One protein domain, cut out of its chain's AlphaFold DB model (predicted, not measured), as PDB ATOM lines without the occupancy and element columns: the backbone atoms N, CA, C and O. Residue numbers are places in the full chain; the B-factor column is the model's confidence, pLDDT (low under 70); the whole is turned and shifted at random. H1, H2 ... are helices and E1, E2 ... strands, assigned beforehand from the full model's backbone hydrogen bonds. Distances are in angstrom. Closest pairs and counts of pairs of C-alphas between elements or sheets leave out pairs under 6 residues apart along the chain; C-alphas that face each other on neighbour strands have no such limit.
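What this domain is: This is residues 21 to 228 of the 228 residues of an uncharacterized protein of Alphaproteobacteria bacterium (UniProt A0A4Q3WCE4). A strongly twisted sheet of five strands has the long helix H5 along one face and H6 slantwise over the other, while H3 crosses H5 near the E1 edge. H7, in a helical hairpin with H8, packs on residues 101 to 104 of H5; H1 and H2 lie outermost, away from the sheet, and the link of residues 164 to 197 runs out beyond the E5 edge. The printed part has 208 residues with eight named helices and five named strands, in the order H1 H2 H3 H4 H5 E1 E2 E3 H6 E4 E5 H7 H8. The sheet is mixed, in the order E1 E2 E3 E4 E5, and the class is mixed, helices and strands. The whole is compact, with a radius of gyration of the C-alphas of 16.1 A and spans of 44 by 42 by 32 A.

How they stand to each other: E1, residues 112 to 114, E2, residues 121 to 125, and E3, residues 128 to 136, form a meander, each strand the antiparallel neighbour of the one before. Within hydrogen-bond range are N 113 and O 122, 2.9 A, and N 123 and O 130, 2.8 A. E3, H6, residues 140 to 150, and E4, residues 157 to 163, form a strand-helix-strand unit, two parallel neighbours joined through a helix, with a right-handed crossover; N 133 and O 159 are 2.9 A apart. E5, residues 198 to 202, is parallel to E4, with N 160 and O 199 2.8 A apart. H5, residues 89 to 107, runs along the strands at 14 degrees to E3 on the local plane, at a height over the sheet of 7.1 A. H3, residues 46 to 62, touches residues 99 to 107 of H5 at a steep tilt of 63 degrees; the closest C-alphas are those of Ala 52 and Ser 103, 4.9 A. H7, residues 203 to 212, is on the same face of the sheet as H5, and H6 is on the opposite face; the sheet and its helices form three layers, helices on both faces of a sheet, with H3, H5 and H7 on one face and H6 on the other. H8, residues 216 to 226, touches H7 (C-alphas of Ala 209 and Ala 222, 5.8 A) and only grazes the sheet. H4, residues 65 to 75, is only just at the sheet's level, at 3.6 A, and touches H5 at Ala 75 and Ala 94, C-alphas 5.3 A apart. H1, residues 21 to 29, touches H4 (C-alphas of Val 22 and Ala 65, 5.7 A), and H2, residues 36 to 39, touches H3 (Ala 37 and Thr 46, 4.7 A). Every O i to N i+4 pair is within hydrogen-bond range in H1, H3, H4, H5, H6 and H7, and 6 of 7 in H8; H2 is too short for one.

Where its parts are: H1 begins at C-alpha 21 (83.373, -32.575, 27.998), and H8 ends at C-alpha 226 (59.293, -48.097, 12.667). H5 measures 26.8 A, E3 25.5 A, H3 24.8 A and E4 19.5 A.

The domain as a whole: The two C-alphas farthest apart, of His 42 and Thr 192, are 47.8 A apart. The printed part has no cut; the links H4 to H5 and E4 to E5 are long. Mean pLDDT of the printed part is 89.0, and residues 152 to 155 and 173 to 195 are under 70.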
ATOM      1  N   VAL A  21      84.567 -31.864  28.488       95.75
ATOM      2  CA  VAL A  21      83.373 -32.575  27.998       95.75
ATOM      3  C   VAL A  21      82.331 -32.849  29.084       95.75
ATOM      4  O   VAL A  21      81.140 -32.773  28.809       95.75
ATOM      5  N   VAL A  22      82.756 -33.133  30.320       95.44
ATOM      6  CA  VAL A  22      81.836 -33.377  31.443       95.44
ATOM      7  C   VAL A  22      81.126 -32.083  31.803       95.44
ATOM      8  O   VAL A  22      79.913 -32.072  31.987       95.44
ATOM      9  N   LYS A  23      81.882 -30.981  31.870       93.88
ATOM     10  CA  LYS A  23      81.315 -29.659  32.126       93.88
ATOM     11  C   LYS A  23      80.339 -29.264  31.018       93.88
ATOM     12  O   LYS A  23      79.193 -28.967  31.319       93.88
ATOM     13  N   TRP A  24      80.787 -29.317  29.765       96.56
ATOM     14  CA  TRP A  24      79.972 -28.950  28.611       96.56
ATOM     15  C   TRP A  24      78.692 -29.786  28.550       96.56
ATOM     16  O   TRP A  24      77.609 -29.229  28.445       96.56
ATOM     17  N   MET A  25      78.781 -31.111  28.714       96.94
ATOM     18  CA  MET A  25      77.589 -31.958  28.729       96.94
ATOM     19  C   MET A  25      76.644 -31.572  29.873       96.94
ATOM     20  O   MET A  25      75.450 -31.478  29.638       96.94
ATOM     21  N   ASN A  26      77.136 -31.316  31.087       96.19
ATOM     22  CA  ASN A  26      76.265 -30.908  32.195       96.19
ATOM     23  C   ASN A  26      75.557 -29.576  31.928       96.19
ATOM     24  O   ASN A  26      74.350 -29.509  32.135       96.19
ATOM     25  N   ASP A  27      76.267 -28.572  31.401       95.62
ATOM     26  CA  ASP A  27      75.662 -27.294  30.997       95.62
ATOM     27  C   ASP A  27      74.536 -27.540  29.972       95.62
ATOM     28  O   ASP A  27      73.451 -26.961  30.044       95.62
ATOM     29  N   GLU A  28      74.759 -28.471  29.043       97.06
ATOM     30  CA  GLU A  28      73.781 -28.836  28.031       97.06
ATOM     31  C   GLU A  28      72.611 -29.673  28.580       97.06
ATOM     32  O   GLU A  28      71.498 -29.532  28.071       97.06
ATOM     33  N   LEU A  29      72.828 -30.528  29.580       96.75
ATOM     34  CA  LEU A  29      71.795 -31.345  30.232       96.75
ATOM     35  C   LEU A  29      70.942 -30.540  31.223       96.75
ATOM     36  O   LEU A  29      69.809 -30.932  31.499       96.75
ATOM     37  N   ASP A  30      71.468 -29.431  31.744       95.69
ATOM     38  CA  ASP A  30      70.759 -28.534  32.662       95.69
ATOM     39  C   ASP A  30      69.773 -27.602  31.942       95.69
ATOM     40  O   ASP A  30      68.924 -26.995  32.593       95.69
ATOM     41  N   GLU A  31      69.853 -27.499  30.612       95.50
ATOM     42  CA  GLU A  31      69.020 -26.620  29.788       95.50
ATOM     43  C   GLU A  31      67.577 -27.157  29.645       95.50
ATOM     44  O   GLU A  31      67.321 -28.056  28.828       95.50
ATOM     45  N   PRO A  32      66.576 -26.583  30.348       91.88
ATOM     46  CA  PRO A  32      65.225 -27.147  30.396       91.88
ATOM     47  C   PRO A  32      64.505 -27.109  29.045       91.88
ATOM     48  O   PRO A  32      63.597 -27.908  28.791       91.88
ATOM     49  N   SER A  33      64.907 -26.208  28.138       94.38
ATOM     50  CA  SER A  33      64.329 -26.101  26.791       94.38
ATOM     51  C   SER A  33      64.676 -27.277  25.863       94.38
ATOM     52  O   SER A  33      64.192 -27.338  24.721       94.38
ATOM     53  N   LYS A  34      65.508 -28.223  26.320       96.25
ATOM     54  CA  LYS A  34      65.798 -29.491  25.629       96.25
ATOM     55  C   LYS A  34      64.908 -30.650  26.052       96.25
ATOM     56  O   LYS A  34      65.011 -31.722  25.463       96.25
ATOM     57  N   SER A  35      64.022 -30.447  27.021       97.50
ATOM     58  CA  SER A  35      62.986 -31.425  27.329       97.50
ATOM     59  C   SER A  35      61.823 -31.325  26.341       97.50
ATOM     60  O   SER A  35      61.354 -30.233  25.998       97.50
ATOM     61  N   LEU A  36      61.311 -32.481  25.909       96.62
ATOM     62  CA  LEU A  36      60.071 -32.553  25.131       96.62
ATOM     63  C   LEU A  36      58.869 -32.060  25.934       96.62
ATOM     64  O   LEU A  36      57.961 -31.486  25.336       96.62
ATOM     65  N   ALA A  37      58.885 -32.233  27.258       97.00
ATOM     66  CA  ALA A  37      57.814 -31.770  28.130       97.00
ATOM     67  C   ALA A  37      57.693 -30.240  28.098       97.00
ATOM     68  O   ALA A  37      56.594 -29.725  27.930       97.00
ATOM     69  N   THR A  38      58.824 -29.526  28.135       96.06
ATOM     70  CA  THR A  38      58.874 -28.059  27.994       96.06
ATOM     71  C   THR A  38      58.436 -27.606  26.601       96.06
ATOM     72  O   THR A  38      57.805 -26.569  26.434       96.06
ATOM     73  N   LYS A  39      58.784 -28.365  25.554       94.81
ATOM     74  CA  LYS A  39      58.464 -27.976  24.171       94.81
ATOM     75  C   LYS A  39      57.003 -28.237  23.798       94.81
ATOM     76  O   LYS A  39      56.454 -27.519  22.963       94.81
ATOM     77  N   TYR A  40      56.396 -29.279  24.357       94.75
ATOM     78  CA  TYR A  40      55.074 -29.762  23.970       94.75
ATOM     79  C   TYR A  40      54.144 -29.927  25.170       94.75
ATOM     80  O   TYR A  40      53.498 -30.957  25.313       94.75
ATOM     81  N   GLU A  41      54.045 -28.892  26.002       94.88
ATOM     82  CA  GLU A  41      53.350 -28.926  27.298       94.88
ATOM     83  C   GLU A  41      51.895 -29.436  27.228       94.88
ATOM     84  O   GLU A  41      51.398 -30.034  28.179       94.88
ATOM     85  N   HIS A  42      51.221 -29.255  26.090       95.19
ATOM     86  CA  HIS A  42      49.812 -29.604  25.885       95.19
ATOM     87  C   HIS A  42      49.563 -31.033  25.373       95.19
ATOM     88  O   HIS A  42      48.404 -31.407  25.192       95.19
ATOM     89  N   LEU A  43      50.605 -31.821  25.088       96.38
ATOM     90  CA  LEU A  43      50.421 -33.179  24.577       96.38
ATOM     91  C   LEU A  43      50.041 -34.175  25.687       96.38
ATOM     92  O   LEU A  43      50.431 -33.996  26.842       96.38
ATOM     93  N   PRO A  44      49.334 -35.275  25.359       97.69
ATOM     94  CA  PRO A  44      48.922 -36.274  26.352       97.69
ATOM     95  C   PRO A  44      50.091 -36.903  27.124       97.69
ATOM     96  O   PRO A  44      49.954 -37.266  28.291       97.69
ATOM     97  N   LEU A  45      51.256 -37.010  26.481       97.88
ATOM     98  CA  LEU A  45      52.439 -37.684  27.012       97.88
ATOM     99  C   LEU A  45      53.456 -36.748  27.689       97.88
ATOM    100  O   LEU A  45      54.541 -37.204  28.042       97.88
ATOM    101  N   THR A  46      53.125 -35.471  27.918       97.44
ATOM    102  CA  THR A  46      54.036 -34.466  28.512       97.44
ATOM    103  C   THR A  46      54.634 -34.899  29.849       97.44
ATOM    104  O   THR A  46      55.842 -34.814  30.046       97.44
ATOM    105  N   ALA A  47      53.809 -35.375  30.787       97.50
ATOM    106  CA  ALA A  47      54.304 -35.777  32.105       97.50
ATOM    107  C   ALA A  47      55.257 -36.980  32.001       97.50
ATOM    108  O   ALA A  47      56.328 -36.984  32.604       97.50
ATOM    109  N   ALA A  48      54.897 -37.967  31.174       97.81
ATOM    110  CA  ALA A  48      55.721 -39.146  30.941       97.81
ATOM    111  C   ALA A  48      57.055 -38.786  30.269       97.81
ATOM    112  O   ALA A  48      58.097 -39.300  30.677       97.81
ATOM    113  N   SER A  49      57.044 -37.885  29.280       97.50
ATOM    114  CA  SER A  49      58.269 -37.436  28.611       97.50
ATOM    115  C   SER A  49      59.158 -36.589  29.519       97.50
ATOM    116  O   SER A  49      60.375 -36.673  29.400       97.50
ATOM    117  N   GLY A  50      58.585 -35.852  30.478       97.81
ATOM    118  CA  GLY A  50      59.338 -35.169  31.533       97.81
ATOM    119  C   GLY A  50      60.106 -36.150  32.421       97.81
ATOM    120  O   GLY A  50      61.320 -36.032  32.565       97.81
ATOM    121  N   THR A  51      59.431 -37.182  32.937       97.94
ATOM    122  CA  THR A  51      60.083 -38.230  33.742       97.94
ATOM    123  C   THR A  51      61.125 -39.021  32.943       97.94
ATOM    124  O   THR A  51      62.185 -39.357  33.468       97.94
ATOM    125  N   ALA A  52      60.850 -39.326  31.673       97.88
ATOM    126  CA  ALA A  52      61.807 -39.995  30.789       97.88
ATOM    127  C   ALA A  52      63.051 -39.132  30.514       97.88
ATOM    128  O   ALA A  52      64.180 -39.628  30.519       97.88
ATOM    129  N   HIS A  53      62.858 -37.824  30.340       98.00
ATOM    130  CA  HIS A  53      63.949 -36.872  30.173       98.00
ATOM    131  C   HIS A  53      64.856 -36.827  31.407       98.00
ATOM    132  O   HIS A  53      66.071 -36.936  31.272       98.00
ATOM    133  N   GLU A  54      64.283 -36.737  32.612       98.00
ATOM    134  CA  GLU A  54      65.052 -36.746  33.864       98.00
ATOM    135  C   GLU A  54      65.865 -38.034  34.039       98.00
ATOM    136  O   GLU A  54      67.030 -37.975  34.441       98.00
ATOM    137  N   ARG A  55      65.290 -39.195  33.693       97.25
ATOM    138  CA  ARG A  55      66.014 -40.476  33.710       97.25
ATOM    139  C   ARG A  55      67.162 -40.491  32.708       97.25
ATOM    140  O   ARG A  55      68.284 -40.809  33.091       97.25
ATOM    141  N   THR A  56      66.909 -40.062  31.473       97.31
ATOM    142  CA  THR A  56      67.932 -39.951  30.421       97.31
ATOM    143  C   THR A  56      69.085 -39.036  30.851       97.31
ATOM    144  O   THR A  56      70.253 -39.403  30.731       97.31
ATOM    145  N   VAL A  57      68.773 -37.857  31.402       97.81
ATOM    146  CA  VAL A  57      69.767 -36.920  31.955       97.81
ATOM    147  C   VAL A  57      70.557 -37.575  33.087       97.81
ATOM    148  O   VAL A  57      71.784 -37.469  33.125       97.81
ATOM    149  N   GLY A  58      69.869 -38.269  33.997       96.75
ATOM    150  CA  GLY A  58      70.485 -39.006  35.094       96.75
ATOM    151  C   GLY A  58      71.508 -40.030  34.605       96.75
ATOM    152  O   GLY A  58      72.641 -40.017  35.079       96.75
ATOM    153  N   GLU A  59      71.146 -40.860  33.628       96.25
ATOM    154  CA  GLU A  59      72.034 -41.885  33.067       96.25
ATOM    155  C   GLU A  59      73.229 -41.280  32.328       96.25
ATOM    156  O   GLU A  59      74.368 -41.681  32.584       96.25
ATOM    157  N   LEU A  60      73.011 -40.261  31.490       96.62
ATOM    158  CA  LEU A  60      74.096 -39.569  30.788       96.62
ATOM    159  C   LEU A  60      75.116 -38.961  31.760       96.62
ATOM    160  O   LEU A  60      76.317 -39.064  31.524       96.62
ATOM    161  N   ARG A  61      74.671 -38.405  32.895       96.56
ATOM    162  CA  ARG A  61      75.570 -37.862  33.932       96.56
ATOM    163  C   ARG A  61      76.451 -38.914  34.606       96.56
ATOM    164  O   ARG A  61      77.467 -38.555  35.198       96.56
ATOM    165  N   THR A  62      76.084 -40.196  34.547       95.50
ATOM    166  CA  THR A  62      76.913 -41.280  35.106       95.50
ATOM    167  C   THR A  62      78.045 -41.714  34.178       95.50
ATOM    168  O   THR A  62      78.963 -42.414  34.615       95.50
ATOM    169  N   LEU A  63      78.007 -41.302  32.907       94.75
ATOM    170  CA  LEU A  63      79.026 -41.667  31.936       94.75
ATOM    171  C   LEU A  63      80.369 -41.006  32.249       94.75
ATOM    172  O   LEU A  63      80.470 -39.873  32.721       94.75
ATOM    173  N   LYS A  64      81.437 -41.732  31.925       94.50
ATOM    174  CA  LYS A  64      82.800 -41.206  31.978       94.50
ATOM    175  C   LYS A  64      83.038 -40.213  30.839       94.50
ATOM    176  O   LYS A  64      82.344 -40.220  29.825       94.50
ATOM    177  N   ALA A  65      84.053 -39.368  31.002       94.06
ATOM    178  CA  ALA A  65      84.365 -38.294  30.060       94.06
ATOM    179  C   ALA A  65      84.595 -38.781  28.615       94.06
ATOM    180  O   ALA A  65      84.148 -38.136  27.671       94.06
ATOM    181  N   ASP A  66      85.259 -39.921  28.433       93.75
ATOM    182  CA  ASP A  66      85.478 -40.561  27.133       93.75
ATOM    183  C   ASP A  66      84.164 -41.027  26.488       93.75
ATOM    184  O   ASP A  66      83.895 -40.697  25.334       93.75
ATOM    185  N   ALA A  67      83.305 -41.705  27.253       94.38
ATOM    186  CA  ALA A  67      81.981 -42.130  26.795       94.38
ATOM    187  C   ALA A  67      81.068 -40.938  26.446       94.38
ATOM    188  O   ALA A  67      80.333 -40.984  25.457       94.38
ATOM    189  N   LEU A  68      81.141 -39.842  27.207       95.75
ATOM    190  CA  LEU A  68      80.443 -38.593  26.888       95.75
ATOM    191  C   LEU A  68      80.959 -37.970  25.590       95.75
ATOM    192  O   LEU A  68      80.163 -37.576  24.739       95.75
ATOM    193  N   GLY A  69      82.280 -37.929  25.407       95.00
ATOM    194  CA  GLY A  69      82.896 -37.438  24.175       95.00
ATOM    195  C   GLY A  69      82.445 -38.238  22.958       95.00
ATOM    196  O   GLY A  69      82.005 -37.663  21.965       95.00
ATOM    197  N   ASN A  70      82.461 -39.565  23.067       94.12
ATOM    198  CA  ASN A  70      81.960 -40.452  22.022       94.12
ATOM    199  C   ASN A  70      80.469 -40.244  21.751       94.12
ATOM    200  O   ASN A  70      80.063 -40.194  20.595       94.12
ATOM    201  N   THR A  71      79.661 -40.064  22.796       95.81
ATOM    202  CA  THR A  71      78.225 -39.792  22.661       95.81
ATOM    203  C   THR A  71      77.975 -38.561  21.789       95.81
ATOM    204  O   THR A  71      77.198 -38.626  20.832       95.81
ATOM    205  N   VAL A  72      78.685 -37.459  22.044       96.06
ATOM    206  CA  VAL A  72      78.563 -36.242  21.228       96.06
ATOM    207  C   VAL A  72      79.152 -36.444  19.827       96.06
ATOM    208  O   VAL A  72      78.543 -36.012  18.851       96.06
ATOM    209  N   ASN A  73      80.264 -37.175  19.698       94.56
ATOM    210  CA  ASN A  73      80.860 -37.512  18.399       94.56
ATOM    211  C   ASN A  73      79.925 -38.334  17.509       94.56
ATOM    212  O   ASN A  73      79.874 -38.095  16.309       94.56
ATOM    213  N   PHE A  74      79.162 -39.272  18.067       94.38
ATOM    214  CA  PHE A  74      78.139 -40.002  17.317       94.38
ATOM    215  C   PHE A  74      76.948 -39.107  16.958       94.38
ATOM    216  O   PHE A  74      76.374 -39.253  15.883       94.38
ATOM    217  N   ALA A  75      76.578 -38.175  17.843       96.31
ATOM    218  CA  ALA A  75      75.415 -37.317  17.644       96.31
ATOM    219  C   ALA A  75      75.656 -36.193  16.620       96.31
ATOM    220  O   ALA A  75      74.718 -35.790  15.934       96.31
ATOM    221  N   SER A  76      76.885 -35.675  16.523       95.94
ATOM    222  CA  SER A  76      77.241 -34.509  15.707       95.94
ATOM    223  C   SER A  76      78.364 -34.809  14.715       95.94
ATOM    224  O   SER A  76      79.464 -35.218  15.091       95.94
ATOM    225  N   LEU A  77      78.124 -34.475  13.445       93.62
ATOM    226  CA  LEU A  77      79.108 -34.563  12.358       93.62
ATOM    227  C   LEU A  77      80.322 -33.635  12.535       93.62
ATOM    228  O   LEU A  77      81.343 -33.794  11.855       93.62
ATOM    229  N   THR A  78      80.211 -32.618  13.390       92.38
ATOM    230  CA  THR A  78      81.260 -31.612  13.601       92.38
ATOM    231  C   THR A  78      82.022 -31.800  14.902       92.38
ATOM    232  O   THR A  78      83.142 -31.302  15.000       92.38
ATOM    233  N   ALA A  79      81.492 -32.582  15.845       89.88
ATOM    234  CA  ALA A  79      82.102 -32.750  17.160       89.88
ATOM    235  C   ALA A  79      83.526 -33.319  17.084       89.88
ATOM    236  O   ALA A  79      84.415 -32.834  17.777       89.88
ATOM    237  N   CYS A  80      83.776 -34.260  16.166       86.62
ATOM    238  CA  CYS A  80      85.095 -34.870  15.973       86.62
ATOM    239  C   CYS A  80      86.150 -33.924  15.367       86.62
ATOM    240  O   CYS A  80      87.329 -34.274  15.316       86.62
ATOM    241  N   LYS A  81      85.743 -32.741  14.886       88.06
ATOM    242  CA  LYS A  81      86.626 -31.739  14.266       88.06
ATOM    243  C   LYS A  81      87.130 -30.694  15.261       88.06
ATOM    244  O   LYS A  81      87.945 -29.860  14.876       88.06
ATOM    245  N   GLY A  82      86.639 -30.721  16.497       88.62
ATOM    246  CA  GLY A  82      86.979 -29.753  17.530       88.62
ATOM    247  C   GLY A  82      87.004 -30.377  18.917       88.62
ATOM    248  O   GLY A  82      86.794 -31.574  19.107       88.62
ATOM    249  N   THR A  83      87.286 -29.538  19.898       92.75
ATOM    250  CA  THR A  83      87.294 -29.896  21.316       92.75
ATOM    251  C   THR A  83      85.998 -29.451  22.000       92.75
ATOM    252  O   THR A  83      85.309 -28.573  21.481       92.75
ATOM    253  N   PRO A  84      85.664 -29.991  23.187       92.56
ATOM    254  CA  PRO A  84      84.478 -29.564  23.934       92.56
ATOM    255  C   PRO A  84      84.391 -28.055  24.198       92.56
ATOM    256  O   PRO A  84      83.295 -27.510  24.251       92.56
ATOM    257  N   ASP A  85      85.530 -27.366  24.316       90.81
ATOM    258  CA  ASP A  85      85.574 -25.907  24.496       90.81
ATOM    259  C   ASP A  85      85.227 -25.127  23.208       90.81
ATOM    260  O   ASP A  85      84.930 -23.933  23.252       90.81
ATOM    261  N   GLU A  86      85.269 -25.788  22.049       92.88
ATOM    262  CA  GLU A  86      84.985 -25.215  20.727       92.88
ATOM    263  C   GLU A  86      83.606 -25.607  20.190       92.88
ATOM    264  O   GLU A  86      83.164 -25.026  19.193       92.88
ATOM    265  N   TRP A  87      82.944 -26.579  20.824       95.50
ATOM    266  CA  TRP A  87      81.602 -27.033  20.472       95.50
ATOM    267  C   TRP A  87      80.570 -25.927  20.671       95.50
ATOM    268  O   TRP A  87      80.622 -25.140  21.622       95.50
ATOM    269  N   LYS A  88      79.634 -25.839  19.727       92.56
ATOM    270  CA  LYS A  88      78.673 -24.734  19.618       92.56
ATOM    271  C   LYS A  88      77.297 -25.287  19.263       92.56
ATOM    272  O   LYS A  88      76.946 -26.418  19.570       92.56
ATOM    273  N   PHE A  89      76.511 -24.458  18.580       92.12
ATOM    274  CA  PHE A  89      75.135 -24.714  18.194       92.12
ATOM    275  C   PHE A  89      74.903 -26.101  17.574       92.12
ATOM    276  O   PHE A  89      73.901 -26.724  17.907       92.12
ATOM    277  N   GLY A  90      75.808 -26.599  16.722       93.56
ATOM    278  CA  GLY A  90      75.672 -27.920  16.099       93.56
ATOM    279  C   GLY A  90      75.619 -29.051  17.126       93.56
ATOM    280  O   GLY A  90      74.658 -29.818  17.156       93.56
ATOM    281  N   GLU A  91      76.597 -29.107  18.030       96.88
ATOM    282  CA  GLU A  91      76.647 -30.095  19.109       96.88
ATOM    283  C   GLU A  91      75.499 -29.907  20.105       96.88
ATOM    284  O   GLU A  91      74.886 -30.891  20.520       96.88
ATOM    285  N   CYS A  92      75.130 -28.660  20.420       96.56
ATOM    286  CA  CYS A  92      73.976 -28.368  21.275       96.56
ATOM    287  C   CYS A  92      72.669 -28.944  20.693       96.56
ATOM    288  O   CYS A  92      71.863 -29.555  21.405       96.56
ATOM    289  N   GLN A  93      72.440 -28.760  19.385       97.31
ATOM    290  CA  GLN A  93      71.264 -29.309  18.700       97.31
ATOM    291  C   GLN A  93      71.327 -30.834  18.583       97.31
ATOM    292  O   GLN A  93      70.285 -31.488  18.686       97.31
ATOM    293  N   ALA A  94      72.519 -31.405  18.414       97.44
ATOM    294  CA  ALA A  94      72.718 -32.850  18.381       97.44
ATOM    295  C   ALA A  94      72.383 -33.499  19.735       97.44
ATOM    296  O   ALA A  94      71.641 -34.478  19.783       97.44
ATOM    297  N   VAL A  95      72.826 -32.906  20.850       97.94
ATOM    298  CA  VAL A  95      72.453 -33.363  22.201       97.94
ATOM    299  C   VAL A  95      70.954 -33.210  22.440       97.94
ATOM    300  O   VAL A  95      70.323 -34.112  22.984       97.94
ATOM    301  N   LYS A  96      70.339 -32.114  21.984       98.12
ATOM    302  CA  LYS A  96      68.877 -31.959  22.051       98.12
ATOM    303  C   LYS A  96      68.146 -33.073  21.295       98.12
ATOM    304  O   LYS A  96      67.171 -33.618  21.805       98.12
ATOM    305  N   HIS A  97      68.607 -33.407  20.089       98.38
ATOM    306  CA  HIS A  97      68.071 -34.513  19.289       98.38
ATOM    307  C   HIS A  97      68.206 -35.861  20.013       98.38
ATOM    308  O   HIS A  97      67.228 -36.606  20.116       98.38
ATOM    309  N   LEU A  98      69.373 -36.128  20.598       98.31
ATOM    310  CA  LEU A  98      69.619 -37.304  21.430       98.31
ATOM    311  C   LEU A  98      68.627 -37.386  22.595       98.31
ATOM    312  O   LEU A  98      67.925 -38.386  22.732       98.31
ATOM    313  N   LEU A  99      68.513 -36.320  23.392       98.44
ATOM    314  CA  LEU A  99      67.617 -36.270  24.549       98.44
ATOM    315  C   LEU A  99      66.163 -36.506  24.150       98.44
ATOM    316  O   LEU A  99      65.465 -37.278  24.805       98.44
ATOM    317  N   HIS A 100      65.707 -35.881  23.064       98.50
ATOM    318  CA  HIS A 100      64.357 -36.100  22.557       98.50
ATOM    319  C   HIS A 100      64.137 -37.555  22.129       98.50
ATOM    320  O   HIS A 100      63.132 -38.151  22.506       98.50
ATOM    321  N   THR A 101      65.071 -38.126  21.367       98.56
ATOM    322  CA  THR A 101      64.968 -39.500  20.857       98.56
ATOM    323  C   THR A 101      64.849 -40.499  22.002       98.56
ATOM    324  O   THR A 101      63.902 -41.282  22.040       98.56
ATOM    325  N   PHE A 102      65.759 -40.434  22.974       98.50
ATOM    326  CA  PHE A 102      65.753 -41.367  24.098       98.50
ATOM    327  C   PHE A 102      64.594 -41.135  25.067       98.50
ATOM    328  O   PHE A 102      64.036 -42.106  25.567       98.50
ATOM    329  N   SER A 103      64.136 -39.890  25.237       98.31
ATOM    330  CA  SER A 103      62.906 -39.626  25.995       98.31
ATOM    331  C   SER A 103      61.687 -40.280  25.332       98.31
ATOM    332  O   SER A 103      60.859 -40.859  26.024       98.31
ATOM    333  N   ILE A 104      61.566 -40.225  23.997       98.56
ATOM    334  CA  ILE A 104      60.449 -40.854  23.268       98.56
ATOM    335  C   ILE A 104      60.510 -42.380  23.377       98.56
ATOM    336  O   ILE A 104      59.490 -43.007  23.662       98.56
ATOM    337  N   LEU A 105      61.694 -42.969  23.189       98.38
ATOM    338  CA  LEU A 105      61.901 -44.413  23.336       98.38
ATOM    339  C   LEU A 105      61.516 -44.890  24.739       98.38
ATOM    340  O   LEU A 105      60.782 -45.863  24.888       98.38
ATOM    341  N   ASP A 106      61.936 -44.163  25.764       97.88
ATOM    342  CA  ASP A 106      61.659 -44.519  27.147       97.88
ATOM    343  C   ASP A 106      60.166 -44.361  27.517       97.88
ATOM    344  O   ASP A 106      59.593 -45.230  28.178       97.88
ATOM    345  N   VAL A 107      59.475 -43.329  27.010       98.19
ATOM    346  CA  VAL A 107      58.001 -43.217  27.133       98.19
ATOM    347  C   VAL A 107      57.293 -44.407  26.482       98.19
ATOM    348  O   VAL A 107      56.267 -44.855  26.989       98.19
ATOM    349  N   ALA A 108      57.851 -44.938  25.395       97.75
ATOM    350  CA  ALA A 108      57.367 -46.132  24.707       97.75
ATOM    351  C   ALA A 108      57.809 -47.455  25.365       97.75
ATOM    352  O   ALA A 108      57.651 -48.520  24.768       97.75
ATOM    353  N   HIS A 109      58.361 -47.401  26.581       96.50
ATOM    354  CA  HIS A 109      58.887 -48.544  27.328       96.50
ATOM    355  C   HIS A 109      60.070 -49.261  26.660       96.50
ATOM    356  O   HIS A 109      60.253 -50.465  26.842       96.50
ATOM    357  N   TYR A 110      60.914 -48.508  25.954       96.62
ATOM    358  CA  TYR A 110      62.258 -48.921  25.551       96.62
ATOM    359  C   TYR A 110      63.299 -48.218  26.430       96.62
ATOM    360  O   TYR A 110      63.923 -47.255  25.976       96.62
ATOM    361  N   PRO A 111      63.479 -48.645  27.697       90.81
ATOM    362  CA  PRO A 111      64.498 -48.056  28.551       90.81
ATOM    363  C   PRO A 111      65.871 -48.259  27.908       90.81
ATOM    364  O   PRO A 111      66.200 -49.350  27.432       90.81
ATOM    365  N   ALA A 112      66.654 -47.188  27.885       95.12
ATOM    366  CA  ALA A 112      67.998 -47.194  27.345       95.12
ATOM    367  C   ALA A 112      69.005 -47.534  28.441       95.12
ATOM    368  O   ALA A 112      68.803 -47.233  29.607       95.12
ATOM    369  N   THR A 113      70.099 -48.182  28.068       96.00
ATOM    370  CA  THR A 113      71.298 -48.265  28.902       96.00
ATOM    371  C   THR A 113      72.415 -47.565  28.157       96.00
ATOM    372  O   THR A 113      72.915 -48.087  27.159       96.00
ATOM    373  N   PHE A 114      72.784 -46.366  28.603       95.94
ATOM    374  CA  PHE A 114      73.838 -45.584  27.963       95.94
ATOM    375  C   PHE A 114      75.223 -46.166  28.236       95.94
ATOM    376  O   PHE A 114      75.556 -46.539  29.361       95.94
ATOM    377  N   HIS A 115      76.057 -46.195  27.199       92.75
ATOM    378  CA  HIS A 115      77.450 -46.635  27.306       92.75
ATOM    379  C   HIS A 115      78.426 -45.768  26.511       92.75
ATOM    380  O   HIS A 115      79.603 -45.741  26.865       92.75
ATOM    381  N   GLY A 116      77.987 -45.067  25.456       84.56
ATOM    382  CA  GLY A 116      78.872 -44.223  24.637       84.56
ATOM    383  C   GLY A 116      79.998 -44.995  23.932       84.56
ATOM    384  O   GLY A 116      81.005 -44.414  23.536       84.56
ATOM    385  N   ASN A 117      79.855 -46.315  23.798       84.56
ATOM    386  CA  ASN A 117      80.857 -47.221  23.237       84.56
ATOM    387  C   ASN A 117      80.244 -47.940  22.040       84.56
ATOM    388  O   ASN A 117      79.395 -48.796  22.247       84.56
ATOM    389  N   GLY A 118      80.616 -47.570  20.813       83.75
ATOM    390  CA  GLY A 118      80.022 -48.134  19.588       83.75
ATOM    391  C   GLY A 118      78.592 -47.658  19.279       83.75
ATOM    392  O   GLY A 118      78.172 -47.694  18.136       83.75
ATOM    393  N   ALA A 119      77.868 -47.129  20.257       91.38
ATOM    394  CA  ALA A 119      76.597 -46.437  20.075       91.38
ATOM    395  C   ALA A 119      76.355 -45.497  21.264       91.38
ATOM    396  O   ALA A 119      77.177 -45.421  22.185       91.38
ATOM    397  N   HIS A 120      75.226 -44.784  21.267       94.94
ATOM    398  CA  HIS A 120      74.817 -44.013  22.445       94.94
ATOM    399  C   HIS A 120      74.394 -44.943  23.578       94.94
ATOM    400  O   HIS A 120      74.911 -44.844  24.695       94.94
ATOM    401  N   ALA A 121      73.476 -45.855  23.265       95.94
ATOM    402  CA  ALA A 121      72.861 -46.753  24.224       95.94
ATOM    403  C   ALA A 121      72.352 -48.037  23.564       95.94
ATOM    404  O   ALA A 121      72.209 -48.111  22.342       95.94
ATOM    405  N   THR A 122      72.004 -49.006  24.404       95.38
ATOM    406  CA  THR A 122      71.281 -50.222  24.023       95.38
ATOM    407  C   THR A 122      69.850 -50.171  24.563       95.38
ATOM    408  O   THR A 122      69.648 -49.754  25.704       95.38
ATOM    409  N   ILE A 123      68.872 -50.605  23.766       95.50
ATOM    410  CA  ILE A 123      67.474 -50.827  24.171       95.50
ATOM    411  C   ILE A 123      67.065 -52.283  23.912       95.50
ATOM    412  O   ILE A 123      67.632 -52.955  23.051       95.50
ATOM    413  N   MET A 124      66.036 -52.755  24.617       93.56
ATOM    414  CA  MET A 124      65.451 -54.085  24.408       93.56
ATOM    415  C   MET A 124      64.074 -53.982  23.756       93.56
ATOM    416  O   MET A 124      63.171 -53.357  24.311       93.56
ATOM    417  N   LYS A 125      63.886 -54.642  22.612       90.88
ATOM    418  CA  LYS A 125      62.587 -54.819  21.949       90.88
ATOM    419  C   LYS A 125      62.188 -56.293  22.029       90.88
ATOM    420  O   LYS A 125      62.590 -57.101  21.195       90.88
ATOM    421  N   GLY A 126      61.417 -56.646  23.058       89.31
ATOM    422  CA  GLY A 126      61.206 -58.054  23.415       89.31
ATOM    423  C   GLY A 126      62.539 -58.690  23.816       89.31
ATOM    424  O   GLY A 126      63.258 -58.124  24.636       89.31
ATOM    425  N   ASP A 127      62.894 -59.807  23.184       87.44
ATOM    426  CA  ASP A 127      64.174 -60.494  23.409       87.44
ATOM    427  C   ASP A 127      65.315 -59.970  22.513       87.44
ATOM    428  O   ASP A 127      66.446 -60.453  22.581       87.44
ATOM    429  N   THR A 128      65.037 -58.970  21.671       89.38
ATOM    430  CA  THR A 128      66.004 -58.416  20.720       89.38
ATOM    431  C   THR A 128      66.704 -57.189  21.297       89.38
ATOM    432  O   THR A 128      66.060 -56.189  21.614       89.38
ATOM    433  N   SER A 129      68.034 -57.245  21.376       91.44
ATOM    434  CA  SER A 129      68.888 -56.105  21.734       91.44
ATOM    435  C   SER A 129      69.142 -55.225  20.512       91.44
ATOM    436  O   SER A 129      69.579 -55.726  19.475       91.44
ATOM    437  N   LEU A 130      68.899 -53.921  20.641       92.88
ATOM    438  CA  LEU A 130      69.144 -52.922  19.600       92.88
ATOM    439  C   LEU A 130      70.098 -51.854  20.140       92.88
ATOM    440  O   LEU A 130      69.803 -51.217  21.152       92.88
ATOM    441  N   GLU A 131      71.216 -51.621  19.461       94.12
ATOM    442  CA  GLU A 131      72.016 -50.416  19.690       94.12
ATOM    443  C   GLU A 131      71.329 -49.218  19.029       94.12
ATOM    444  O   GLU A 131      70.704 -49.359  17.980       94.12
ATOM    445  N   VAL A 132      71.421 -48.031  19.625       95.88
ATOM    446  CA  VAL A 132      70.742 -46.829  19.126       95.88
ATOM    447  C   VAL A 132      71.721 -45.670  19.013       95.88
ATOM    448  O   VAL A 132      72.474 -45.377  19.946       95.88
ATOM    449  N   ILE A 133      71.673 -44.976  17.876       96.62
ATOM    450  CA  ILE A 133      72.369 -43.712  17.636       96.62
ATOM    451  C   ILE A 133      71.367 -42.667  17.155       96.62
ATOM    452  O   ILE A 133      70.661 -42.874  16.169       96.62
ATOM    453  N   ALA A 134      71.348 -41.516  17.823       97.88
ATOM    454  CA  ALA A 134      70.605 -40.333  17.407       97.88
ATOM    455  C   ALA A 134      71.557 -39.294  16.789       97.88
ATOM    456  O   ALA A 134      72.290 -38.622  17.508       97.88
ATOM    457  N   VAL A 135      71.562 -39.139  15.467       97.25
ATOM    458  CA  VAL A 135      72.546 -38.301  14.752       97.25
ATOM    459  C   VAL A 135      71.884 -37.118  14.044       97.25
ATOM    460  O   VAL A 135      70.808 -37.259  13.466       97.25
ATOM    461  N   LEU A 136      72.523 -35.950  14.112       97.25
ATOM    462  CA  LEU A 136      72.128 -34.717  13.434       97.25
ATOM    463  C   LEU A 136      73.157 -34.360  12.356       97.25
ATOM    464  O   LEU A 136      74.343 -34.230  12.660       97.25
ATOM    465  N   GLY A 137      72.695 -34.137  11.126       94.94
ATOM    466  CA  GLY A 137      73.526 -33.765   9.979       94.94
ATOM    467  C   GLY A 137      72.800 -32.836   9.005       94.94
ATOM    468  O   GLY A 137      71.663 -32.448   9.248       94.94
ATOM    469  N   ALA A 138      73.462 -32.475   7.902       93.75
ATOM    470  CA  ALA A 138      72.855 -31.651   6.850       93.75
ATOM    471  C   ALA A 138      71.800 -32.431   6.048       93.75
ATOM    472  O   ALA A 138      70.785 -31.877   5.640       93.75
ATOM    473  N   SER A 139      72.028 -33.734   5.873       93.81
ATOM    474  CA  SER A 139      71.106 -34.677   5.251       93.81
ATOM    475  C   SER A 139      71.090 -36.007   6.005       93.81
ATOM    476  O   SER A 139      71.961 -36.313   6.831       93.81
ATOM    477  N   HIS A 140      70.093 -36.825   5.692       92.88
ATOM    478  CA  HIS A 140      69.978 -38.198   6.164       92.88
ATOM    479  C   HIS A 140      71.152 -39.079   5.692       92.88
ATOM    480  O   HIS A 140      71.658 -39.910   6.448       92.88
ATOM    481  N   GLU A 141      71.655 -38.852   4.482       91.06
ATOM    482  CA  GLU A 141      72.807 -39.557   3.917       91.06
ATOM    483  C   GLU A 141      74.116 -39.163   4.601       91.06
ATOM    484  O   GLU A 141      74.966 -40.018   4.853       91.06
ATOM    485  N   ASP A 142      74.271 -37.884   4.948       92.88
ATOM    486  CA  ASP A 142      75.418 -37.406   5.718       92.88
ATOM    487  C   ASP A 142      75.424 -38.017   7.124       92.88
ATOM    488  O   ASP A 142      76.476 -38.443   7.608       92.88
ATOM    489  N   CYS A 143      74.246 -38.131   7.748       93.50
ATOM    490  CA  CYS A 143      74.068 -38.853   9.008       93.50
ATOM    491  C   CYS A 143      74.510 -40.317   8.892       93.50
ATOM    492  O   CYS A 143      75.301 -40.787   9.708       93.50
ATOM    493  N   ASP A 144      74.029 -41.032   7.873       90.00
ATOM    494  CA  ASP A 144      74.359 -42.448   7.678       90.00
ATOM    495  C   ASP A 144      75.851 -42.651   7.431       90.00
ATOM    496  O   ASP A 144      76.504 -43.462   8.088       90.00
ATOM    497  N   LYS A 145      76.428 -41.845   6.538       90.44
ATOM    498  CA  LYS A 145      77.857 -41.881   6.233       90.44
ATOM    499  C   LYS A 145      78.703 -41.604   7.471       90.44
ATOM    500  O   LYS A 145      79.730 -42.255   7.664       90.44
ATOM    501  N   HIS A 146      78.301 -40.643   8.299       92.56
ATOM    502  CA  HIS A 146      78.976 -40.343   9.561       92.56
ATOM    503  C   HIS A 146      78.970 -41.549  10.497       92.56
ATOM    504  O   HIS A 146      80.034 -41.986  10.933       92.56
ATOM    505  N   VAL A 147      77.800 -42.148  10.719       90.38
ATOM    506  CA  VAL A 147      77.654 -43.329  11.579       90.38
ATOM    507  C   VAL A 147      78.491 -44.501  11.065       90.38
ATOM    508  O   VAL A 147      79.242 -45.094  11.836       90.38
ATOM    509  N   LEU A 148      78.448 -44.795   9.763       87.31
ATOM    510  CA  LEU A 148      79.235 -45.880   9.166       87.31
ATOM    511  C   LEU A 148      80.749 -45.655   9.300       87.31
ATOM    512  O   LEU A 148      81.490 -46.603   9.563       87.31
ATOM    513  N   ASN A 149      81.221 -44.410   9.183       86.81
ATOM    514  CA  ASN A 149      82.634 -44.081   9.404       86.81
ATOM    515  C   ASN A 149      83.048 -44.228  10.872       86.81
ATOM    516  O   ASN A 149      84.200 -44.553  11.160       86.81
ATOM    517  N   CYS A 150      82.121 -43.993  11.800       80.94
ATOM    518  CA  CYS A 150      82.354 -44.178  13.226       80.94
ATOM    519  C   CYS A 150      82.243 -45.650  13.668       80.94
ATOM    520  O   CYS A 150      82.701 -45.967  14.765       80.94
ATOM    521  N   LEU A 151      81.694 -46.548  12.831       75.38
ATOM    522  CA  LEU A 151      81.393 -47.948  13.172       75.38
ATOM    523  C   LEU A 151      81.975 -49.001  12.212       75.38
ATOM    524  O   LEU A 151      81.238 -49.846  11.701       75.38
ATOM    525  N   PRO A 152      83.303 -49.069  12.013       58.00
ATOM    526  CA  PRO A 152      83.884 -50.056  11.101       58.00
ATOM    527  C   PRO A 152      83.738 -51.526  11.555       58.00
ATOM    528  O   PRO A 152      84.065 -52.421  10.781       58.00
ATOM    529  N   ALA A 153      83.274 -51.810  12.783       60.69
ATOM    530  CA  ALA A 153      83.190 -53.174  13.328       60.69
ATOM    531  C   ALA A 153      81.951 -53.444  14.209       60.69
ATOM    532  O   ALA A 153      82.013 -54.306  15.090       60.69
ATOM    533  N   HIS A 154      80.849 -52.711  14.013       69.31
ATOM    534  CA  HIS A 154      79.622 -52.952  14.779       69.31
ATOM    535  C   HIS A 154      79.112 -54.390  14.560       69.31
ATOM    536  O   HIS A 154      79.089 -54.897  13.437       69.31
ATOM    537  N   ARG A 155      78.738 -55.057  15.658       68.56
ATOM    538  CA  ARG A 155      78.174 -56.410  15.670       68.56
ATOM    539  C   ARG A 155      76.820 -56.350  16.363       68.56
ATOM    540  O   ARG A 155      76.777 -56.200  17.578       68.56
ATOM    541  N   GLY A 156      75.745 -56.489  15.601       78.56
ATOM    542  CA  GLY A 156      74.386 -56.506  16.131       78.56
ATOM    543  C   GLY A 156      73.434 -55.686  15.278       78.56
ATOM    544  O   GLY A 156      73.774 -55.292  14.164       78.56
ATOM    545  N   LEU A 157      72.234 -55.474  15.814       88.88
ATOM    546  CA  LEU A 157      71.229 -54.610  15.216       88.88
ATOM    547  C   LEU A 157      71.427 -53.175  15.701       88.88
ATOM    548  O   LEU A 157      71.422 -52.918  16.906       88.88
ATOM    549  N   LEU A 158      71.542 -52.245  14.757       91.19
ATOM    550  CA  LEU A 158      71.717 -50.821  15.015       91.19
ATOM    551  C   LEU A 158      70.512 -50.038  14.509       91.19
ATOM    552  O   LEU A 158      70.137 -50.145  13.346       91.19
ATOM    553  N   VAL A 159      69.949 -49.187  15.352       94.00
ATOM    554  CA  VAL A 159      68.941 -48.197  14.983       94.00
ATOM    555  C   VAL A 159      69.616 -46.839  14.850       94.00
ATOM    556  O   VAL A 159      70.123 -46.281  15.823       94.00
ATOM    557  N   VAL A 160      69.576 -46.277  13.648       95.12
ATOM    558  CA  VAL A 160      70.019 -44.910  13.373       95.12
ATOM    559  C   VAL A 160      68.792 -44.014  13.275       95.12
ATOM    560  O   VAL A 160      68.039 -44.078  12.302       95.12
ATOM    561  N   VAL A 161      68.606 -43.168  14.287       97.38
ATOM    562  CA  VAL A 161      67.604 -42.099  14.297       97.38
ATOM    563  C   VAL A 161      68.269 -40.822  13.806       97.38
ATOM    564  O   VAL A 161      68.934 -40.103  14.554       97.38
ATOM    565  N   SER A 162      68.115 -40.548  12.520       97.12
ATOM    566  CA  SER A 162      68.768 -39.411  11.873       97.12
ATOM    567  C   SER A 162      67.850 -38.200  11.811       97.12
ATOM    568  O   SER A 162      66.635 -38.319  11.661       97.12
ATOM    569  N   ARG A 163      68.440 -37.018  11.914       97.38
ATOM    570  CA  ARG A 163      67.765 -35.739  11.749       97.38
ATOM    571  C   ARG A 163      68.595 -34.895  10.792       97.38
ATOM    572  O   ARG A 163      69.768 -34.654  11.060       97.38
ATOM    573  N   ASP A 164      67.997 -34.476   9.691       94.00
ATOM    574  CA  ASP A 164      68.567 -33.460   8.813       94.00
ATOM    575  C   ASP A 164      68.179 -32.044   9.296       94.00
ATOM    576  O   ASP A 164      67.469 -31.876  10.298       94.00
ATOM    577  N   GLU A 165      68.657 -31.008   8.607       91.31
ATOM    578  CA  GLU A 165      68.392 -29.610   8.977       91.31
ATOM    579  C   GLU A 165      66.897 -29.262   8.947       91.31
ATOM    580  O   GLU A 165      66.398 -28.572   9.844       91.31
ATOM    581  N   ASP A 166      66.175 -29.809   7.969       92.19
ATOM    582  CA  ASP A 166      64.752 -29.551   7.742       92.19
ATOM    583  C   ASP A 166      63.824 -30.507   8.517       92.19
ATOM    584  O   ASP A 166      62.601 -30.336   8.519       92.19
ATOM    585  N   ASN A 167      64.390 -31.484   9.235       93.75
ATOM    586  CA  ASN A 167      63.668 -32.567   9.902       93.75
ATOM    587  C   ASN A 167      62.669 -33.267   8.962       93.75
ATOM    588  O   ASN A 167      61.473 -33.379   9.278       93.75
ATOM    589  N   THR A 168      63.153 -33.689   7.796       91.00
ATOM    590  CA  THR A 168      62.376 -34.426   6.801       91.00
ATOM    591  C   THR A 168      62.209 -35.901   7.203       91.00
ATOM    592  O   THR A 168      62.873 -36.394   8.121       91.00
ATOM    593  N   PRO A 169      61.245 -36.623   6.605       89.00
ATOM    594  CA  PRO A 169      61.163 -38.073   6.746       89.00
ATOM    595  C   PRO A 169      62.337 -38.774   6.054       89.00
ATOM    596  O   PRO A 169      62.802 -38.333   5.002       89.00
ATOM    597  N   TRP A 170      62.741 -39.936   6.575       83.00
ATOM    598  CA  TRP A 170      63.756 -40.755   5.907       83.00
ATOM    599  C   TRP A 170      63.213 -41.320   4.588       83.00
ATOM    600  O   TRP A 170      62.245 -42.085   4.590       83.00
ATOM    601  N   ASP A 171      63.863 -41.018   3.460       79.38
ATOM    602  CA  ASP A 171      63.486 -41.587   2.165       79.38
ATOM    603  C   ASP A 171      64.116 -42.982   1.964       79.38
ATOM    604  O   ASP A 171      65.344 -43.120   1.926       79.38
ATOM    605  N   PRO A 172      63.312 -44.045   1.768       71.56
ATOM    606  CA  PRO A 172      63.831 -45.378   1.476       71.56
ATOM    607  C   PRO A 172      64.716 -45.446   0.225       71.56
ATOM    608  O   PRO A 172      65.519 -46.372   0.114       71.56
ATOM    609  N   ARG A 173      64.602 -44.492  -0.709       69.50
ATOM    610  CA  ARG A 173      65.432 -44.415  -1.924       69.50
ATOM    611  C   ARG A 173      66.902 -44.117  -1.633       69.50
ATOM    612  O   ARG A 173      67.734 -44.393  -2.491       69.50
ATOM    613  N   PHE A 174      67.223 -43.605  -0.445       65.00
ATOM    614  CA  PHE A 174      68.604 -43.407   0.005       65.00
ATOM    615  C   PHE A 174      69.283 -44.698   0.474       65.00
ATOM    616  O   PHE A 174      70.483 -44.699   0.739       65.00
ATOM    617  N   LYS A 175      68.547 -45.816   0.547       62.97
ATOM    618  CA  LYS A 175      69.154 -47.137   0.728       62.97
ATOM    619  C   LYS A 175      70.078 -47.433  -0.450       62.97
ATOM    620  O   LYS A 175      69.690 -47.272  -1.610       62.97
ATOM    621  N   SER A 176      71.296 -47.879  -0.147       57.12
ATOM    622  CA  SER A 176      72.268 -48.263  -1.165       57.12
ATOM    623  C   SER A 176      71.662 -49.319  -2.092       57.12
ATOM    624  O   SER A 176      70.857 -50.136  -1.657       57.12
ATOM    625  N   ILE A 177      72.067 -49.369  -3.364       50.16
ATOM    626  CA  ILE A 177      71.646 -50.440  -4.291       50.16
ATOM    627  C   ILE A 177      71.959 -51.848  -3.747       50.16
ATOM    628  O   ILE A 177      71.308 -52.816  -4.127       50.16
ATOM    629  N   TYR A 178      72.923 -51.957  -2.829       47.28
ATOM    630  CA  TYR A 178      73.278 -53.193  -2.130       47.28
ATOM    631  C   TYR A 178      72.331 -53.537  -0.963       47.28
ATOM    632  O   TYR A 178      72.286 -54.692  -0.558       47.28
ATOM    633  N   ASP A 179      71.545 -52.570  -0.478       52.09
ATOM    634  CA  ASP A 179      70.498 -52.723   0.546       52.09
ATOM    635  C   ASP A 179      69.112 -53.021  -0.071       52.09
ATOM    636  O   ASP A 179      68.121 -53.154   0.650       52.09
ATOM    637  N   GLN A 180      69.007 -53.057  -1.408       47.53
ATOM    638  CA  GLN A 180      67.741 -53.240  -2.137       47.53
ATOM    639  C   GLN A 180      67.347 -54.706  -2.341       47.53
ATOM    640  O   GLN A 180      66.273 -54.972  -2.884       47.53
ATOM    641  N   VAL A 181      68.184 -55.661  -1.929       45.72
ATOM    642  CA  VAL A 181      67.818 -57.080  -1.966       45.72
ATOM    643  C   VAL A 181      66.938 -57.363  -0.745       45.72
ATOM    644  O   VAL A 181      67.400 -57.169   0.378       45.72
ATOM    645  N   PRO A 182      65.671 -57.772  -0.930       44.44
ATOM    646  CA  PRO A 182      64.775 -58.068   0.171       44.44
ATOM    647  C   PRO A 182      65.119 -59.454   0.719       44.44
ATOM    648  O   PRO A 182      64.415 -60.415   0.431       44.44
ATOM    649  N   ASP A 183      66.210 -59.562   1.469       46.72
ATOM    650  CA  ASP A 183      66.397 -60.696   2.370       46.72
ATOM    651  C   ASP A 183      65.933 -60.307   3.774       46.72
ATOM    652  O   ASP A 183      65.993 -59.143   4.187       46.72
ATOM    653  N   GLU A 184      65.387 -61.292   4.483       50.84
ATOM    654  CA  GLU A 184      64.942 -61.172   5.868       50.84
ATOM    655  C   GLU A 184      66.052 -60.523   6.706       50.84
ATOM    656  O   GLU A 184      67.215 -60.922   6.625       50.84
ATOM    657  N   ARG A 185      65.709 -59.485   7.487       54.78
ATOM    658  CA  ARG A 185      66.683 -58.781   8.332       54.78
ATOM    659  C   ARG A 185      67.419 -59.801   9.193       54.78
ATOM    660  O   ARG A 185      66.816 -60.460  10.037       54.78
ATOM    661  N   SER A 186      68.719 -59.918   8.972       53.66
ATOM    662  CA  SER A 186      69.567 -60.795   9.763       53.66
ATOM    663  C   SER A 186      69.853 -60.130  11.109       53.66
ATOM    664  O   SER A 186      70.124 -58.932  11.175       53.66
ATOM    665  N   SER A 187      69.811 -60.909  12.189       55.84
ATOM    666  CA  SER A 187      70.227 -60.467  13.527       55.84
ATOM    667  C   SER A 187      71.726 -60.150  13.608       55.84
ATOM    668  O   SER A 187      72.170 -59.494  14.549       55.84
ATOM    669  N   GLU A 188      72.501 -60.594  12.617       56.56
ATOM    670  CA  GLU A 188      73.918 -60.290  12.457       56.56
ATOM    671  C   GLU A 188      74.196 -59.664  11.087       56.56
ATOM    672  O   GLU A 188      73.602 -60.046  10.074       56.56
ATOM    673  N   ALA A 189      75.146 -58.729  11.043       56.72
ATOM    674  CA  ALA A 189      75.639 -58.164   9.795       56.72
ATOM    675  C   ALA A 189      76.163 -59.289   8.886       56.72
ATOM    676  O   ALA A 189      77.082 -60.028   9.254       56.72
ATOM    677  N   MET A 190      75.586 -59.432   7.693       56.09
ATOM    678  CA  MET A 190      76.059 -60.437   6.746       56.09
ATOM    679  C   MET A 190      77.424 -60.017   6.206       56.09
ATOM    680  O   MET A 190      77.631 -58.856   5.860       56.09
ATOM    681  N   PHE A 191      78.346 -60.970   6.050       55.50
ATOM    682  CA  PHE A 191      79.675 -60.692   5.488       55.50
ATOM    683  C   PHE A 191      79.603 -59.988   4.117       55.50
ATOM    684  O   PHE A 191      80.453 -59.167   3.786       55.50
ATOM    685  N   THR A 192      78.568 -60.289   3.329       52.25
ATOM    686  CA  THR A 192      78.314 -59.700   2.007       52.25
ATOM    687  C   THR A 192      77.485 -58.412   2.041       52.25
ATOM    688  O   THR A 192      77.423 -57.724   1.024       52.25
ATOM    689  N   GLN A 193      76.850 -58.082   3.172       58.00
ATOM    690  CA  GLN A 193      75.996 -56.903   3.365       58.00
ATOM    691  C   GLN A 193      76.110 -56.404   4.820       58.00
ATOM    692  O   GLN A 193      75.257 -56.709   5.652       58.00
ATOM    693  N   PRO A 194      77.159 -55.635   5.163       60.25
ATOM    694  CA  PRO A 194      77.397 -55.188   6.541       60.25
ATOM    695  C   PRO A 194      76.296 -54.260   7.087       60.25
ATOM    696  O   PRO A 194      76.171 -54.076   8.292       60.25
ATOM    697  N   THR A 195      75.480 -53.690   6.203       68.50
ATOM    698  CA  THR A 195      74.349 -52.801   6.496       68.50
ATOM    699  C   THR A 195      73.027 -53.537   6.734       68.50
ATOM    700  O   THR A 195      72.052 -52.887   7.111       68.50
ATOM    701  N   SER A 196      72.971 -54.865   6.555       70.06
ATOM    702  CA  SER A 196      71.736 -55.657   6.704       70.06
ATOM    703  C   SER A 196      71.143 -55.610   8.117       70.06
ATOM    704  O   SER A 196      69.950 -55.849   8.296       70.06
ATOM    705  N   ALA A 197      71.966 -55.255   9.106       80.88
ATOM    706  CA  ALA A 197      71.585 -55.132  10.504       80.88
ATOM    707  C   ALA A 197      71.295 -53.675  10.941       80.88
ATOM    708  O   ALA A 197      71.149 -53.406  12.131       80.88
ATOM    709  N   ILE A 198      71.203 -52.720  10.001       87.19
ATOM    710  CA  ILE A 198      70.954 -51.301  10.306       87.19
ATOM    711  C   ILE A 198      69.513 -50.904   9.965       87.19
ATOM    712  O   ILE A 198      69.093 -50.896   8.804       87.19
ATOM    713  N   ILE A 199      68.772 -50.484  10.985       89.38
ATOM    714  CA  ILE A 199      67.436 -49.899  10.898       89.38
ATOM    715  C   ILE A 199      67.586 -48.379  10.839       89.38
ATOM    716  O   ILE A 199      68.116 -47.761  11.758       89.38
ATOM    717  N   ARG A 200      67.110 -47.759   9.758       91.38
ATOM    718  CA  ARG A 200      67.202 -46.307   9.553       91.38
ATOM    719  C   ARG A 200      65.834 -45.675   9.717       91.38
ATOM    720  O   ARG A 200      64.889 -46.082   9.043       91.38
ATOM    721  N   VAL A 201      65.747 -44.696  10.610       93.94
ATOM    722  CA  VAL A 201      64.509 -43.986  10.936       93.94
ATOM    723  C   VAL A 201      64.790 -42.485  10.951       93.94
ATOM    724  O   VAL A 201      65.816 -42.039  11.468       93.94
ATOM    725  N   GLY A 202      63.884 -41.693  10.380       95.50
ATOM    726  CA  GLY A 202      63.932 -40.240  10.502       95.50
ATOM    727  C   GLY A 202      63.406 -39.800  11.866       95.50
ATOM    728  O   GLY A 202      62.393 -40.308  12.348       95.50
ATOM    729  N   TYR A 203      64.048 -38.820  12.494       97.69
ATOM    730  CA  TYR A 203      63.558 -38.223  13.737       97.69
ATOM    731  C   TYR A 203      62.155 -37.631  13.571       97.69
ATOM    732  O   TYR A 203      61.366 -37.660  14.514       97.69
ATOM    733  N   HIS A 204      61.819 -37.157  12.369       96.75
ATOM    734  CA  HIS A 204      60.469 -36.743  12.006       96.75
ATOM    735  C   HIS A 204      59.426 -37.816  12.342       96.75
ATOM    736  O   HIS A 204      58.479 -37.535  13.068       96.75
ATOM    737  N   ASP A 205      59.643 -39.056  11.893       95.94
ATOM    738  CA  ASP A 205      58.733 -40.177  12.137       95.94
ATOM    739  C   ASP A 205      58.597 -40.505  13.631       95.94
ATOM    740  O   ASP A 205      57.496 -40.762  14.118       95.94
ATOM    741  N   VAL A 206      59.714 -40.484  14.365       97.62
ATOM    742  CA  VAL A 206      59.740 -40.743  15.816       97.62
ATOM    743  C   VAL A 206      58.982 -39.650  16.574       97.62
ATOM    744  O   VAL A 206      58.192 -39.933  17.477       97.62
ATOM    745  N   LEU A 207      59.195 -38.391  16.194       97.81
ATOM    746  CA  LEU A 207      58.539 -37.242  16.803       97.81
ATOM    747  C   LEU A 207      57.042 -37.197  16.485       97.81
ATOM    748  O   LEU A 207      56.246 -36.840  17.353       97.81
ATOM    749  N   ASP A 208      56.647 -37.555  15.268       97.25
ATOM    750  CA  ASP A 208      55.242 -37.592  14.879       97.25
ATOM    751  C   ASP A 208      54.494 -38.742  15.554       97.25
ATOM    752  O   ASP A 208      53.357 -38.547  15.983       97.25
ATOM    753  N   ALA A 209      55.136 -39.898  15.761       97.50
ATOM    754  CA  ALA A 209      54.586 -40.954  16.612       97.50
ATOM    755  C   ALA A 209      54.305 -40.431  18.034       97.50
ATOM    756  O   ALA A 209      53.206 -40.611  18.553       97.50
ATOM    757  N   TYR A 210      55.256 -39.701  18.630       98.00
ATOM    758  CA  TYR A 210      55.075 -39.070  19.945       98.00
ATOM    759  C   TYR A 210      53.939 -38.041  19.974       98.00
ATOM    760  O   TYR A 210      53.158 -38.008  20.922       98.00
ATOM    761  N   ARG A 211      53.832 -37.195  18.945       97.56
ATOM    762  CA  ARG A 211      52.817 -36.132  18.878       97.56
ATOM    763  C   ARG A 211      51.399 -36.657  18.702       97.56
ATOM    764  O   ARG A 211      50.469 -36.031  19.203       97.56
ATOM    765  N   ASN A 212      51.247 -37.758  17.975       97.62
ATOM    766  CA  ASN A 212      49.942 -38.300  17.612       97.62
ATOM    767  C   ASN A 212      49.426 -39.359  18.597       97.62
ATOM    768  O   ASN A 212      48.235 -39.660  18.576       97.62
ATOM    769  N   ALA A 213      50.286 -39.918  19.453       98.00
ATOM    770  CA  ALA A 213      49.891 -40.925  20.432       98.00
ATOM    771  C   ALA A 213      49.096 -40.318  21.599       98.00
ATOM    772  O   ALA A 213      49.535 -39.361  22.247       98.00
ATOM    773  N   ALA A 214      47.948 -40.916  21.924       97.25
ATOM    774  CA  ALA A 214      47.150 -40.509  23.081       97.25
ATOM    775  C   ALA A 214      47.681 -41.090  24.402       97.25
ATOM    776  O   ALA A 214      47.394 -40.565  25.478       97.25
ATOM    777  N   ASN A 215      48.433 -42.191  24.339       98.06
ATOM    778  CA  ASN A 215      48.974 -42.904  25.494       98.06
ATOM    779  C   ASN A 215      50.256 -43.684  25.126       98.06
ATOM    780  O   ASN A 215      50.656 -43.752  23.965       98.06
ATOM    781  N   GLN A 216      50.921 -44.255  26.136       98.06
ATOM    782  CA  GLN A 216      52.204 -44.955  25.982       98.06
ATOM    783  C   GLN A 216      52.101 -46.215  25.110       98.06
ATOM    784  O   GLN A 216      53.048 -46.531  24.396       98.06
ATOM    785  N   ALA A 217      50.960 -46.914  25.135       97.75
ATOM    786  CA  ALA A 217      50.750 -48.116  24.329       97.75
ATOM    787  C   ALA A 217      50.652 -47.773  22.837       97.75
ATOM    788  O   ALA A 217      51.355 -48.372  22.031       97.75
ATOM    789  N   GLU A 218      49.881 -46.744  22.478       98.06
ATOM    790  CA  GLU A 218      49.805 -46.257  21.093       98.06
ATOM    791  C   GLU A 218      51.158 -45.761  20.576       98.06
ATOM    792  O   GLU A 218      51.521 -46.028  19.429       98.06
ATOM    793  N   LEU A 219      51.935 -45.073  21.422       98.25
ATOM    794  CA  LEU A 219      53.296 -44.677  21.063       98.25
ATOM    795  C   LEU A 219      54.171 -45.906  20.807       98.25
ATOM    796  O   LEU A 219      54.901 -45.948  19.817       98.25
ATOM    797  N   LYS A 220      54.099 -46.903  21.692       97.50
ATOM    798  CA  LYS A 220      54.852 -48.145  21.550       97.50
ATOM    799  C   LYS A 220      54.507 -48.865  20.249       97.50
ATOM    800  O   LYS A 220      55.435 -49.199  19.518       97.50
ATOM    801  N   ASP A 221      53.227 -49.017  19.925       96.56
ATOM    802  CA  ASP A 221      52.774 -49.649  18.680       96.56
ATOM    803  C   ASP A 221      53.270 -48.881  17.441       96.56
ATOM    804  O   ASP A 221      53.754 -49.476  16.471       96.56
ATOM    805  N   ALA A 222      53.222 -47.545  17.483       96.50
ATOM    806  CA  ALA A 222      53.720 -46.697  16.403       96.50
ATOM    807  C   ALA A 222      55.242 -46.829  16.206       96.50
ATOM    808  O   ALA A 222      55.711 -46.885  15.067       96.50
ATOM    809  N   LEU A 223      56.019 -46.912  17.292       96.25
ATOM    810  CA  LEU A 223      57.468 -47.122  17.215       96.25
ATOM    811  C   LEU A 223      57.829 -48.560  16.845       96.25
ATOM    812  O   LEU A 223      58.781 -48.760  16.095       96.25
ATOM    813  N   ASP A 224      57.064 -49.557  17.292       93.94
ATOM    814  CA  ASP A 224      57.244 -50.954  16.891       93.94
ATOM    815  C   ASP A 224      57.205 -51.084  15.367       93.94
ATOM    816  O   ASP A 224      58.078 -51.736  14.794       93.94
ATOM    817  N   ALA A 225      56.281 -50.396  14.690       90.12
ATOM    818  CA  ALA A 225      56.203 -50.383  13.230       90.12
ATOM    819  C   ALA A 225      57.428 -49.745  12.542       90.12
ATOM    820  O   ALA A 225      57.763 -50.116  11.419       90.12
ATOM    821  N   LYS A 226      58.103 -48.794  13.200       88.94
ATOM    822  CA  LYS A 226      59.293 -48.097  12.667       88.94
ATOM    823  C   LYS A 226      60.600 -48.831  12.980       88.94
ATOM    824  O   LYS A 226      61.556 -48.727  12.218       88.94
ATOM    825  N   LEU A 227      60.631 -49.573  14.088       86.50
ATOM    826  CA  LEU A 227      61.768 -50.368  14.562       86.50
ATOM    827  C   LEU A 227      61.673 -51.848  14.147       86.50
ATOM    828  O   LEU A 227      62.442 -52.674  14.640       86.50
ATOM    829  N   SER A 228      60.673 -52.227  13.346       72.75
ATOM    830  CA  SER A 228      60.534 -53.565  12.733       72.75
ATOM    831  C   SER A 228      61.092 -53.568  11.332       72.75
ATOM    832  O   SER A 228      61.559 -54.637  10.899       72.75
TER     833      SER A 228